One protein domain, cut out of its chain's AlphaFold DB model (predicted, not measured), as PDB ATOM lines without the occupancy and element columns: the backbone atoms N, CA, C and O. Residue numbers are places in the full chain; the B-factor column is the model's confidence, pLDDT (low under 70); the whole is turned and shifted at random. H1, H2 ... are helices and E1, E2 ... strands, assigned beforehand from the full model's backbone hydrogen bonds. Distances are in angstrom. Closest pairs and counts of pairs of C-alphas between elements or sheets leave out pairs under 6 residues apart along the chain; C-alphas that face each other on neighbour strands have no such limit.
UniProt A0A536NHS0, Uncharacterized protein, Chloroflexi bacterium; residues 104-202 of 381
ATOM      1  N   SER A 104     152.986 172.043  92.571       76.06
ATOM      2  CA  SER A 104     151.810 171.197  92.408       76.06
ATOM      3  C   SER A 104     151.355 171.202  90.961       76.06
ATOM      4  O   SER A 104     151.450 172.204  90.252       76.06
ATOM      5  N   TRP A 105     150.827 170.074  90.526       81.88
ATOM      6  CA  TRP A 105     150.288 169.866  89.196       81.88
ATOM      7  C   TRP A 105     148.965 169.132  89.325       81.88
ATOM      8  O   TRP A 105     148.808 168.345  90.244       81.88
ATOM      9  N   THR A 106     148.010 169.341  88.434       81.69
ATOM     10  CA  THR A 106     146.747 168.613  88.420       81.69
ATOM     11  C   THR A 106     146.447 168.038  87.057       81.69
ATOM     12  O   THR A 106     146.887 168.545  86.031       81.69
ATOM     13  N   SER A 107     145.702 166.946  87.049       84.31
ATOM     14  CA  SER A 107     145.228 166.313  85.830       84.31
ATOM     15  C   SER A 107     143.879 165.653  86.079       84.31
ATOM     16  O   SER A 107     143.618 165.162  87.177       84.31
ATOM     17  N   ASN A 108     143.036 165.608  85.051       81.94
ATOM     18  CA  ASN A 108     141.833 164.787  85.057       81.94
ATOM     19  C   ASN A 108     142.186 163.411  84.493       81.94
ATOM     20  O   ASN A 108     142.419 163.266  83.293       81.94
ATOM     21  N   LEU A 109     142.238 162.407  85.365       79.25
ATOM     22  CA  LEU A 109     142.511 161.031  84.970       79.25
ATOM     23  C   LEU A 109     141.194 160.316  84.655       79.25
ATOM     24  O   LEU A 109     140.227 160.384  85.418       79.25
ATOM     25  N   THR A 110     141.165 159.584  83.545       79.12
ATOM     26  CA  THR A 110     140.133 158.573  83.291       79.12
ATOM     27  C   THR A 110     140.368 157.359  84.185       79.12
ATOM     28  O   THR A 110     141.517 157.053  84.505       79.12
ATOM     29  N   ALA A 111     139.306 156.630  84.542       72.25
ATOM     30  CA  ALA A 111     139.432 155.410  85.337       72.25
ATOM     31  C   ALA A 111     140.374 154.416  84.634       72.25
ATOM     32  O   ALA A 111     140.079 153.936  83.540       72.25
ATOM     33  N   ALA A 112     141.521 154.142  85.251       66.12
ATOM     34  CA  ALA A 112     142.560 153.296  84.679       66.12
ATOM     35  C   ALA A 112     143.388 152.642  85.788       66.12
ATOM     36  O   ALA A 112     143.714 153.269  86.794       66.12
ATOM     37  N   SER A 113     143.743 151.368  85.590       61.53
ATOM     38  CA  SER A 113     144.679 150.619  86.445       61.53
ATOM     39  C   SER A 113     144.406 150.702  87.957       61.53
ATOM     40  O   SER A 113     145.336 150.833  88.753       61.53
ATOM     41  N   GLY A 114     143.134 150.628  88.355       65.94
ATOM     42  CA  GLY A 114     142.720 150.642  89.762       65.94
ATOM     43  C   GLY A 114     142.592 152.033  90.393       65.94
ATOM     44  O   GLY A 114     142.265 152.117  91.572       65.94
ATOM     45  N   LEU A 115     142.808 153.108  89.630       72.75
ATOM     46  CA  LEU A 115     142.499 154.473  90.051       72.75
ATOM     47  C   LEU A 115     141.093 154.870  89.573       72.75
ATOM     48  O   LEU A 115     140.780 154.659  88.394       72.75
ATOM     49  N   PRO A 116     140.240 155.445  90.442       75.00
ATOM     50  CA  PRO A 116     138.964 156.002  90.011       75.00
ATOM     51  C   PRO A 116     139.186 157.182  89.060       75.00
ATOM     52  O   PRO A 116     140.201 157.878  89.135       75.00
ATOM     53  N   ALA A 117     138.219 157.418  88.172       80.38
ATOM     54  CA  ALA A 117     138.207 158.639  87.376       80.38
ATOM     55  C   ALA A 117     138.074 159.859  88.299       80.38
ATOM     56  O   ALA A 117     137.319 159.819  89.269       80.38
ATOM     57  N   GLY A 118     138.776 160.945  87.984       77.56
ATOM     58  CA  GLY A 118     138.651 162.195  88.729       77.56
ATOM     59  C   GLY A 118     139.853 163.117  88.580       77.56
ATOM     60  O   GLY A 118     140.753 162.870  87.776       77.56
ATOM     61  N   ARG A 119     139.848 164.198  89.363       76.44
ATOM     62  CA  ARG A 119     140.943 165.170  89.415       76.44
ATOM     63  C   ARG A 119     142.009 164.692  90.392       76.44
ATOM     64  O   ARG A 119     141.710 164.405  91.545       76.44
ATOM     65  N   TYR A 120     143.245 164.631  89.925       77.06
ATOM     66  CA  TYR A 120     144.405 164.262  90.725       77.06
ATOM     67  C   TYR A 120     145.364 165.434  90.824       77.06
ATOM     68  O   TYR A 120     145.496 166.194  89.867       77.06
ATOM     69  N   GLN A 121     146.050 165.540  91.956       77.88
ATOM     70  CA  GLN A 121     147.113 166.495  92.224       77.88
ATOM     71  C   GLN A 121     148.440 165.751  92.397       77.88
ATOM     72  O   GLN A 121     148.531 164.830  93.196       77.88
ATOM     73  N   LEU A 122     149.467 166.145  91.658       79.75
ATOM     74  CA  LEU A 122     150.843 165.684  91.763       79.75
ATOM     75  C   LEU A 122     151.689 166.796  92.368       79.75
ATOM     76  O   LEU A 122     151.921 167.820  91.728       79.75
ATOM     77  N   ASP A 123     152.200 166.563  93.567       75.69
ATOM     78  CA  ASP A 123     153.121 167.486  94.211       75.69
ATOM     79  C   ASP A 123     154.563 167.060  93.923       75.69
ATOM     80  O   ASP A 123     155.038 166.021  94.381       75.69
ATOM     81  N   LEU A 124     155.275 167.870  93.138       77.44
ATOM     82  CA  LEU A 124     156.698 167.690  92.858       77.44
ATOM     83  C   LEU A 124     157.518 168.518  93.845       77.44
ATOM     84  O   LEU A 124     158.004 169.604  93.537       77.44
ATOM     85  N   ALA A 125     157.664 167.966  95.042       68.88
ATOM     86  CA  ALA A 125     158.640 168.355  96.051       68.88
ATOM     87  C   ALA A 125     159.272 167.079  96.629       68.88
ATOM     88  O   ALA A 125     158.747 165.982  96.432       68.88
ATOM     89  N   ILE A 126     160.413 167.194  97.311       54.25
ATOM     90  CA  ILE A 126     161.036 166.032  97.963       54.25
ATOM     91  C   ILE A 126     160.029 165.447  98.965       54.25
ATOM     92  O   ILE A 126     159.413 166.196  99.718       54.25
ATOM     93  N   ASP A 127     159.832 164.128  98.911       54.38
ATOM     94  CA  ASP A 127     158.838 163.367  99.690       54.38
ATOM     95  C   ASP A 127     157.352 163.687  99.415       54.38
ATOM     96  O   ASP A 127     156.472 163.136 100.079       54.38
ATOM     97  N   ALA A 128     157.048 164.496  98.398       58.81
ATOM     98  CA  ALA A 128     155.679 164.748  97.962       58.81
ATOM     99  C   ALA A 128     155.203 163.709  96.924       58.81
ATOM    100  O   ALA A 128     156.015 163.016  96.301       58.81
ATOM    101  N   GLY A 129     153.882 163.542  96.798       63.38
ATOM    102  CA  GLY A 129     153.260 162.444  96.054       63.38
ATOM    103  C   GLY A 129     151.989 162.847  95.306       63.38
ATOM    104  O   GLY A 129     151.694 164.026  95.136       63.38
ATOM    105  N   LEU A 130     151.250 161.838  94.834       68.12
ATOM    106  CA  LEU A 130     149.966 162.021  94.158       68.12
ATOM    107  C   LEU A 130     148.802 161.985  95.168       68.12
ATOM    108  O   LEU A 130     148.736 161.092  96.012       68.12
ATOM    109  N   ALA A 131     147.867 162.921  95.051       65.06
ATOM    110  CA  ALA A 131     146.584 162.959  95.746       65.06
ATOM    111  C   ALA A 131     145.431 162.865  94.730       65.06
ATOM    112  O   ALA A 131     145.551 163.343  93.602       65.06
ATOM    113  N   GLY A 132     144.340 162.197  95.105       58.47
ATOM    114  CA  GLY A 132     143.171 161.956  94.251       58.47
ATOM    115  C   GLY A 132     141.951 162.808  94.624       58.47
ATOM    116  O   GLY A 132     142.040 163.626  95.537       58.47
ATOM    117  N   PRO A 133     140.809 162.605  93.941       55.09
ATOM    118  CA  PRO A 133     139.630 163.484  93.990       55.09
ATOM    119  C   PRO A 133     138.899 163.544  95.341       55.09
ATOM    120  O   PRO A 133     138.060 164.420  95.534       55.09
ATOM    121  N   ASP A 134     139.223 162.668  96.286       51.66
ATOM    122  CA  ASP A 134     138.633 162.692  97.618       51.66
ATOM    123  C   ASP A 134     139.499 163.547  98.550       51.66
ATOM    124  O   ASP A 134     140.445 163.059  99.173       51.66
ATOM    125  N   ALA A 135     139.157 164.832  98.670       40.59
ATOM    126  CA  ALA A 135     139.635 165.704  99.741       40.59
ATOM    127  C   ALA A 135     139.163 165.147 101.102       40.59
ATOM    128  O   ALA A 135     138.120 165.529 101.625       40.59
ATOM    129  N   GLY A 136     139.900 164.167 101.627       41.56
ATOM    130  CA  GLY A 136     139.563 163.406 102.833       41.56
ATOM    131  C   GLY A 136     139.935 161.920 102.773       41.56
ATOM    132  O   GLY A 136     140.070 161.297 103.827       41.56
ATOM    133  N   ALA A 137     140.158 161.344 101.585       41.97
ATOM    134  CA  ALA A 137     140.726 160.002 101.474       41.97
ATOM    135  C   ALA A 137     142.255 160.066 101.528       41.97
ATOM    136  O   ALA A 137     142.884 161.019 101.068       41.97
ATOM    137  N   ILE A 138     142.854 159.027 102.108       45.12
ATOM    138  CA  ILE A 138     144.305 158.849 102.205       45.12
ATOM    139  C   ILE A 138     144.924 159.102 100.818       45.12
ATOM    140  O   ILE A 138     144.471 158.480  99.852       45.12
ATOM    141  N   PRO A 139     145.937 159.982 100.687       51.94
ATOM    142  CA  PRO A 139     146.576 160.232  99.403       51.94
ATOM    143  C   PRO A 139     147.037 158.899  98.816       51.94
ATOM    144  O   PRO A 139     147.757 158.140  99.476       51.94
ATOM    145  N   ILE A 140     146.604 158.590  97.590       55.50
ATOM    146  CA  ILE A 140     147.101 157.420  96.866       55.50
ATOM    147  C   ILE A 140     148.550 157.721  96.498       55.50
ATOM    148  O   ILE A 140     148.862 158.226  95.422       55.50
ATOM    149  N   SER A 141     149.450 157.421  97.431       62.19
ATOM    150  CA  SER A 141     150.869 157.639  97.236       62.19
ATOM    151  C   SER A 141     151.355 156.721  96.123       62.19
ATOM    152  O   SER A 141     151.420 155.501  96.281       62.19
ATOM    153  N   LEU A 142     151.708 157.327  94.989       63.81
ATOM    154  CA  LEU A 142     152.480 156.705  93.914       63.81
ATOM    155  C   LEU A 142     153.999 156.777  94.170       63.81
ATOM    156  O   LEU A 142     154.796 156.363  93.330       63.81
ATOM    157  N   GLY A 143     154.392 157.219  95.367       67.75
ATOM    158  CA  GLY A 143     155.768 157.231  95.846       67.75
ATOM    159  C   GLY A 143     156.283 158.649  95.979       67.75
ATOM    160  O   GLY A 143     156.013 159.490  95.130       67.75
ATOM    161  N   GLY A 144     157.030 158.910  97.053       75.44
ATOM    162  CA  GLY A 144     157.684 160.202  97.242       75.44
ATOM    163  C   GLY A 144     158.746 160.440  96.170       75.44
ATOM    164  O   GLY A 144     159.457 159.503  95.784       75.44
ATOM    165  N   VAL A 145     158.880 161.679  95.700       80.44
ATOM    166  CA  VAL A 145     159.970 162.054  94.791       80.44
ATOM    167  C   VAL A 145     161.315 161.851  95.495       80.44
ATOM    168  O   VAL A 145     161.604 162.490  96.506       80.44
ATOM    169  N   LYS A 146     162.145 160.949  94.959       83.19
ATOM    170  CA  LYS A 146     163.478 160.617  95.487       83.19
ATOM    171  C   LYS A 146     164.579 161.478  94.897       83.19
ATOM    172  O   LYS A 146     165.547 161.790  95.583       83.19
ATOM    173  N   SER A 147     164.451 161.842  93.628       80.19
ATOM    174  CA  SER A 147     165.363 162.777  92.980       80.19
ATOM    175  C   SER A 147     164.699 163.448  91.788       80.19
ATOM    176  O   SER A 147     163.843 162.865  91.119       80.19
ATOM    177  N   ILE A 148     165.125 164.684  91.538       78.12
ATOM    178  CA  ILE A 148     164.774 165.467  90.359       78.12
ATOM    179  C   ILE A 148     166.092 165.857  89.694       78.12
ATOM    180  O   ILE A 148     166.840 166.673  90.228       78.12
ATOM    181  N   ALA A 149     166.374 165.249  88.548       80.56
ATOM    182  CA  ALA A 149     167.470 165.619  87.665       80.56
ATOM    183  C   ALA A 149     166.947 166.470  86.495       80.56
ATOM    184  O   ALA A 149     165.736 166.627  86.297       80.56
ATOM    185  N   SER A 150     167.866 166.994  85.683       77.69
ATOM    186  CA  SER A 150     167.562 167.892  84.561       77.69
ATOM    187  C   SER A 150     166.579 167.317  83.534       77.69
ATOM    188  O   SER A 150     165.914 168.089  82.853       77.69
ATOM    189  N   ASN A 151     166.458 165.993  83.432       84.19
ATOM    190  CA  ASN A 151     165.570 165.325  82.482       84.19
ATOM    191  C   ASN A 151     164.804 164.124  83.056       84.19
ATOM    192  O   ASN A 151     164.014 163.537  82.324       84.19
ATOM    193  N   ILE A 152     165.036 163.731  84.315       89.38
ATOM    194  CA  ILE A 152     164.422 162.546  84.935       89.38
ATOM    195  C   ILE A 152     163.940 162.872  86.353       89.38
ATOM    196  O   ILE A 152     164.661 163.484  87.138       89.38
ATOM    197  N   ILE A 153     162.735 162.414  86.687       88.81
ATOM    198  CA  ILE A 153     162.176 162.358  88.041       88.81
ATOM    199  C   ILE A 153     162.140 160.896  88.468       88.81
ATOM    200  O   ILE A 153     161.661 160.047  87.715       88.81
ATOM    201  N   ASN A 154     162.611 160.601  89.676       89.31
ATOM    202  CA  ASN A 154     162.520 159.265  90.252       89.31
ATOM    203  C   ASN A 154     161.494 159.250  91.385       89.31
ATOM    204  O   ASN A 154     161.673 159.939  92.391       89.31
ATOM    205  N   PHE A 155     160.449 158.441  91.238       87.94
ATOM    206  CA  PHE A 155     159.443 158.204  92.274       87.94
ATOM    207  C   PHE A 155     159.797 156.946  93.055       87.94
ATOM    208  O   PHE A 155     160.027 155.891  92.464       87.94
ATOM    209  N   GLY A 156     159.853 157.058  94.379       86.00
ATOM    210  CA  GLY A 156     160.183 155.948  95.266       86.00
ATOM    211  C   GLY A 156     159.119 154.842  95.295       86.00
ATOM    212  O   GLY A 156     158.063 154.960  94.671       86.00
ATOM    213  N   PRO A 157     159.386 153.752  96.027       85.00
ATOM    214  CA  PRO A 157     158.443 152.651  96.168       85.00
ATOM    215  C   PRO A 157     157.219 153.028  97.021       85.00
ATOM    216  O   PRO A 157     157.239 153.988  97.795       85.00
ATOM    217  N   THR A 158     156.156 152.237  96.891       78.62
ATOM    218  CA  THR A 158     154.868 152.335  97.592       78.62
ATOM    219  C   THR A 158     154.381 150.944  97.996       78.62
ATOM    220  O   THR A 158     155.000 149.934  97.659       78.62
ATOM    221  N   GLY A 159     153.230 150.860  98.673       74.50
ATOM    222  CA  GLY A 159     152.583 149.570  98.938       74.50
ATOM    223  C   GLY A 159     152.192 148.797  97.668       74.50
ATOM    224  O   GLY A 159     152.140 147.570  97.699       74.50
ATOM    225  N   SER A 160     151.953 149.490  96.548       76.56
ATOM    226  CA  SER A 160     151.548 148.901  95.262       76.56
ATOM    227  C   SER A 160     152.681 148.822  94.228       76.56
ATOM    228  O   SER A 160     152.634 147.969  93.344       76.56
ATOM    229  N   CYS A 161     153.717 149.654  94.347       82.94
ATOM    230  CA  CYS A 161     154.879 149.698  93.460       82.94
ATOM    231  C   CYS A 161     156.156 149.425  94.263       82.94
ATOM    232  O   CYS A 161     156.616 150.288  95.001       82.94
ATOM    233  N   ARG A 162     156.764 148.244  94.121       86.00
ATOM    234  CA  ARG A 162     157.931 147.855  94.942       86.00
ATOM    235  C   ARG A 162     159.244 148.532  94.544       86.00
ATOM    236  O   ARG A 162     160.139 148.628  95.377       86.00
ATOM    237  N   ASP A 163     159.329 149.021  93.311       88.94
ATOM    238  CA  ASP A 163     160.545 149.595  92.743       88.94
ATOM    239  C   ASP A 163     160.436 151.112  92.553       88.94
ATOM    240  O   ASP A 163     159.344 151.689  92.443       88.94
ATOM    241  N   THR A 164     161.599 151.759  92.462       89.81
ATOM    242  CA  THR A 164     161.693 153.161  92.039       89.81
ATOM    243  C   THR A 164     161.362 153.265  90.552       89.81
ATOM    244  O   THR A 164     161.875 152.488  89.751       89.81
ATOM    245  N   GLY A 165     160.501 154.213  90.187       90.50
ATOM    246  CA  GLY A 165     160.086 154.457  88.807       90.50
ATOM    247  C   GLY A 165     160.701 155.735  88.259       90.50
ATOM    248  O   GLY A 165     160.496 156.808  88.829       90.50
ATOM    249  N   GLY A 166     161.436 155.623  87.153       92.25
ATOM    250  CA  GLY A 166     162.027 156.767  86.455       92.25
ATOM    251  C   GLY A 166     161.100 157.347  85.386       92.25
ATOM    252  O   GLY A 166     160.547 156.606  84.566       92.25
ATOM    253  N   TYR A 167     160.972 158.673  85.353       92.44
ATOM    254  CA  TYR A 167     160.134 159.416  84.410       92.44
ATOM    255  C   TYR A 167     160.901 160.561  83.778       92.44
ATOM    256  O   TYR A 167     161.345 161.473  84.468       92.44
ATOM    257  N   SER A 168     161.004 160.545  82.454       92.81
ATOM    258  CA  SER A 168     161.423 161.733  81.723       92.81
ATOM    259  C   SER A 168     160.315 162.779  81.723       92.81
ATOM    260  O   SER A 168     159.131 162.431  81.715       92.81
ATOM    261  N   TRP A 169     160.696 164.051  81.744       91.19
ATOM    262  CA  TRP A 169     159.750 165.154  81.831       91.19
ATOM    263  C   TRP A 169     160.033 166.228  80.785       91.19
ATOM    264  O   TRP A 169     161.171 166.438  80.367       91.19
ATOM    265  N   SER A 170     158.979 166.922  80.371       89.44
ATOM    266  CA  SER A 170     159.070 168.126  79.550       89.44
ATOM    267  C   SER A 170     158.028 169.139  79.992       89.44
ATOM    268  O   SER A 170     156.932 168.757  80.400       89.44
ATOM    269  N   LEU A 171     158.369 170.418  79.871       86.19
ATOM    270  CA  LEU A 171     157.462 171.530  80.119       86.19
ATOM    271  C   LEU A 171     157.168 172.261  78.814       86.19
ATOM    272  O   LEU A 171     158.060 172.426  77.978       86.19
ATOM    273  N   THR A 172     155.943 172.749  78.661       82.25
ATOM    274  CA  THR A 172     155.627 173.755  77.644       82.25
ATOM    275  C   THR A 172     156.426 175.039  77.871       82.25
ATOM    276  O   THR A 172     156.965 175.291  78.954       82.25
ATOM    277  N   ARG A 173     156.516 175.888  76.838       74.12
ATOM    278  CA  ARG A 173     157.281 177.148  76.892       74.12
ATOM    279  C   ARG A 173     156.798 178.082  78.006       74.12
ATOM    280  O   ARG A 173     157.604 178.798  78.594       74.12
ATOM    281  N   ASP A 174     155.501 178.053  78.290       67.94
ATOM    282  CA  ASP A 174     154.842 178.811  79.352       67.94
ATOM    283  C   ASP A 174     154.935 178.142  80.738       67.94
ATOM    284  O   ASP A 174     154.588 178.770  81.733       67.94
ATOM    285  N   ARG A 175     155.481 176.917  80.815       75.81
ATOM    286  CA  ARG A 175     155.712 176.118  82.033       75.81
ATOM    287  C   ARG A 175     154.440 175.719  82.788       75.81
ATOM    288  O   ARG A 175     154.528 175.349  83.963       75.81
ATOM    289  N   PHE A 176     153.286 175.759  82.122       75.69
ATOM    290  CA  PHE A 176     152.007 175.354  82.710       75.69
ATOM    291  C   PHE A 176     151.643 173.910  82.439       75.69
ATOM    292  O   PHE A 176     150.893 173.345  83.225       75.69
ATOM    293  N   GLU A 177     152.182 173.298  81.391       86.31
ATOM    294  CA  GLU A 177     151.904 171.906  81.080       86.31
ATOM    295  C   GLU A 177     153.172 171.070  81.234       86.31
ATOM    296  O   GLU A 177     154.200 171.311  80.600       86.31
ATOM    297  N   LEU A 178     153.076 170.080  82.110       89.00
ATOM    298  CA  LEU A 178     154.054 169.043  82.354       89.00
ATOM    299  C   LEU A 178     153.599 167.763  81.662       89.00
ATOM    300  O   LEU A 178     152.502 167.248  81.878       89.00
ATOM    301  N   THR A 179     154.485 167.210  80.847       91.44
ATOM    302  CA  THR A 179     154.330 165.866  80.296       91.44
ATOM    303  C   THR A 179     155.346 164.952  80.951       91.44
ATOM    304  O   THR A 179     156.540 165.259  80.966       91.44
ATOM    305  N   LEU A 180     154.879 163.813  81.455       91.31
ATOM    306  CA  LEU A 180     155.725 162.756  81.995       91.31
ATOM    307  C   LEU A 180     155.698 161.553  81.057       91.31
ATOM    308  O   LEU A 180     154.642 161.119  80.600       91.31
ATOM    309  N   LYS A 181     156.868 160.982  80.785       92.25
ATOM    310  CA  LYS A 181     157.018 159.749  80.009       92.25
ATOM    311  C   LYS A 181     157.857 158.765  80.799       92.25
ATOM    312  O   LYS A 181     158.940 159.116  81.264       92.25
ATOM    313  N   ALA A 182     157.373 157.535  80.932       91.62
ATOM    314  CA  ALA A 182     158.098 156.485  81.633       91.62
ATOM    315  C   ALA A 182     159.474 156.264  80.980       91.62
ATOM    316  O   ALA A 182     159.560 156.009  79.780       91.62
ATOM    317  N   ALA A 183     160.533 156.376  81.776       90.88
ATOM    318  CA  ALA A 183     161.926 156.162  81.377       90.88
ATOM    319  C   ALA A 183     162.531 154.899  82.018       90.88
ATOM    320  O   ALA A 183     163.595 154.450  81.606       90.88
ATOM    321  N   GLY A 184     161.855 154.315  83.011       87.81
ATOM    322  CA  GLY A 184     162.305 153.108  83.702       87.81
ATOM    323  C   GLY A 184     161.384 152.741  84.857       87.81
ATOM    324  O   GLY A 184     161.832 152.672  85.994       87.81
ATOM    325  N   ASP A 185     160.086 152.578  84.590       89.94
ATOM    326  CA  ASP A 185     159.108 152.191  85.609       89.94
ATOM    327  C   ASP A 185     158.364 150.915  85.212       89.94
ATOM    328  O   ASP A 185     157.679 150.861  84.191       89.94
ATOM    329  N   THR A 186     158.493 149.872  86.023       88.81
ATOM    330  CA  THR A 186     157.812 148.588  85.827       88.81
ATOM    331  C   THR A 186     156.388 148.598  86.391       88.81
ATOM    332  O   THR A 186     155.551 147.801  85.957       88.81
ATOM    333  N   CYS A 187     156.056 149.536  87.286       87.69
ATOM    334  CA  CYS A 187     154.755 149.606  87.940       87.69
ATOM    335  C   CYS A 187     153.666 150.094  86.972       87.69
ATOM    336  O   CYS A 187     153.649 151.249  86.545       87.69
ATOM    337  N   ALA A 188     152.737 149.208  86.603       85.38
ATOM    338  CA  ALA A 188     151.699 149.516  85.617       85.38
ATOM    339  C   ALA A 188     150.740 150.627  86.079       85.38
ATOM    340  O   ALA A 188     150.436 151.517  85.290       85.38
ATOM    341  N   SER A 189     150.322 150.616  87.350       79.00
ATOM    342  CA  SER A 189     149.408 151.617  87.923       79.00
ATOM    343  C   SER A 189     150.015 153.022  87.941       79.00
ATOM    344  O   SER A 189     149.375 153.980  87.504       79.00
ATOM    345  N   ARG A 190     151.280 153.146  88.366       85.12
ATOM    346  CA  ARG A 190     152.011 154.421  88.371       85.12
ATOM    347  C   ARG A 190     152.280 154.931  86.960       85.12
ATOM    348  O   ARG A 190     152.089 156.117  86.695       85.12
ATOM    349  N   ARG A 191     152.638 154.048  86.018       86.69
ATOM    350  CA  ARG A 191     152.770 154.413  84.598       86.69
ATOM    351  C   ARG A 191     151.475 154.971  84.037       86.69
ATOM    352  O   ARG A 191     151.493 156.087  83.536       86.69
ATOM    353  N   SER A 192     150.364 154.251  84.170       80.62
ATOM    354  CA  SER A 192     149.082 154.734  83.652       80.62
ATOM    355  C   SER A 192     148.663 156.063  84.269       80.62
ATOM    356  O   SER A 192     148.167 156.918  83.551       80.62
ATOM    357  N   ALA A 193     148.901 156.266  85.566       79.31
ATOM    358  CA  ALA A 193     148.541 157.514  86.226       79.31
ATOM    359  C   ALA A 193     149.368 158.699  85.709       79.31
ATOM    360  O   ALA A 193     148.820 159.751  85.405       79.31
ATOM    361  N   LEU A 194     150.689 158.526  85.597       85.31
ATOM    362  CA  LEU A 194     151.605 159.627  85.302       85.31
ATOM    363  C   LEU A 194     151.754 159.916  83.802       85.31
ATOM    364  O   LEU A 194     151.949 161.076  83.451       85.31
ATOM    365  N   THR A 195     151.663 158.914  82.917       84.50
ATOM    366  CA  THR A 195     151.953 159.098  81.478       84.50
ATOM    367  C   THR A 195     150.735 159.302  80.590       84.50
ATOM    368  O   THR A 195     150.900 159.718  79.447       84.50
ATOM    369  N   LEU A 196     149.526 158.959  81.046       73.69
ATOM    370  CA  LEU A 196     148.318 159.053  80.212       73.69
ATOM    371  C   LEU A 196     147.693 160.449  80.214       73.69
ATOM    372  O   LEU A 196     146.615 160.638  79.652       73.69
ATOM    373  N   SER A 197     148.331 161.431  80.845       74.38
ATOM    374  CA  SER A 197     147.749 162.759  80.954       74.38
ATOM    375  C   SER A 197     148.774 163.874  80.921       74.38
ATOM    376  O   SER A 197     149.935 163.709  81.300       74.38
ATOM    377  N   THR A 198     148.298 165.030  80.475       85.19
ATOM    378  CA  THR A 198     149.008 166.296  80.595       85.19
ATOM    379  C   THR A 198     148.718 166.877  81.969       85.19
ATOM    380  O   THR A 198     147.562 167.075  82.341       85.19
ATOM    381  N   TRP A 199     149.774 167.146  82.722       87.25
ATOM    382  CA  TRP A 199     149.701 167.715  84.057       87.25
ATOM    383  C   TRP A 199     149.726 169.231  83.954       87.25
ATOM    384  O   TRP A 199     150.666 169.800  83.412       87.25
ATOM    385  N   ARG A 200     148.712 169.902  84.481       84.75
ATOM    386  CA  ARG A 200     148.628 171.361  84.502       84.75
ATOM    387  C   ARG A 200     149.087 171.906  85.834       84.75
ATOM    388  O   ARG A 200     148.680 171.403  86.871       84.75
ATOM    389  N   ARG A 201     149.952 172.911  85.834       79.62
ATOM    390  CA  ARG A 201     150.485 173.505  87.063       79.62
ATOM    391  C   ARG A 201     149.327 174.012  87.927       79.62
ATOM    392  O   ARG A 201     148.535 174.832  87.484       79.62
ATOM    393  N   TYR A 202     149.248 173.494  89.146       67.25
ATOM    394  CA  TYR A 202     148.232 173.807  90.142       67.25
ATOM    395  C   TYR A 202     148.825 174.769  91.175       67.25
ATOM    396  O   TYR A 202     149.968 174.605  91.607       67.25
TER     397      TYR A 202
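This is residues 104 to 202 of the 381 residues of an uncharacterized protein of Chloroflexi bacterium (UniProt A0A536NHS0). One antiparallel sheet of seven strands curls like part of a barrel round the short helix H1, leaving the barrel incompletely closed. The long stretch 125 to 144 joins the two edge strands, E2 and E3, and its residues 130 to 131 pair briefly with residues 121 to 122 of E2. The printed part has 99 residues, in the order E1 E2 E3 E4 E5 E6 H1 E7 along the chain; across the sheet the order is E2 E1 E7 E6 E5 E4 E3. The class is mostly strand, though under half of the residues are in named elements. The whole is compact and rounded, with a radius of gyration of the C-alphas of 12.3 A and spans of 32 by 29 by 22 A.

Start across the sheet at E2, residues 118 to 124, 19.3 A long. Next comes E1, residues 104 to 109, 15.7 A; find C-alpha 104 at (151.810, 171.197, 92.408). E7, residues 198 to 202, runs 12.2 A to C-alpha 202 at (148.232, 173.807, 90.142). E6, residues 177 to 184, is the longest strand by residues, 21.6 A, and E5, residues 165 to 171, covers 19.3 A. E4, residues 152 to 155, spans 9.9 A, and E3, residues 145 to 148, spans 7.4 A. Helix H1, residues 188 to 195, begins at (151.699, 149.516, 85.617) and is 10.4 A long.

The sheet is strongly twisted, and its neighbours are antiparallel. Look for N 107 and O 120 at 2.9 A between E1 and E2, a hairpin, and N 106 and O 200 at 2.7 A between E1 and E7. E7 is staggered: residues 198 to 200 pair with E6, where N 178 and O 199 are 2.8 A apart, and residues 200 to 202 pair with E1. E3, E4, E5 and E6 form a meander, each strand the antiparallel neighbour of the one before. In it, N 181 and O 168 stand at 2.8 A, N 153 and O 167 at 2.8 A, and N 146 and O 154 at 2.8 A. The closest C-alphas of E2 and E3 are Leu 124 and Val 145, 6.8 A apart. H1 is on the sheet; its closest C-alphas with E6 are Thr 195 and Leu 180, 5.3 A apart. Every O i to N i+4 pair in H1 is within hydrogen-bond range.

The C-alphas farthest apart are those of Gly 159 and Arg 173, 35.6 A. The printed part has no cut. The link from E2 to E3, 20 residues, is long. The mean pLDDT of the printed part is 77.0; look for values under 70 at residues 112 to 114, 125 to 143, 174 and 202.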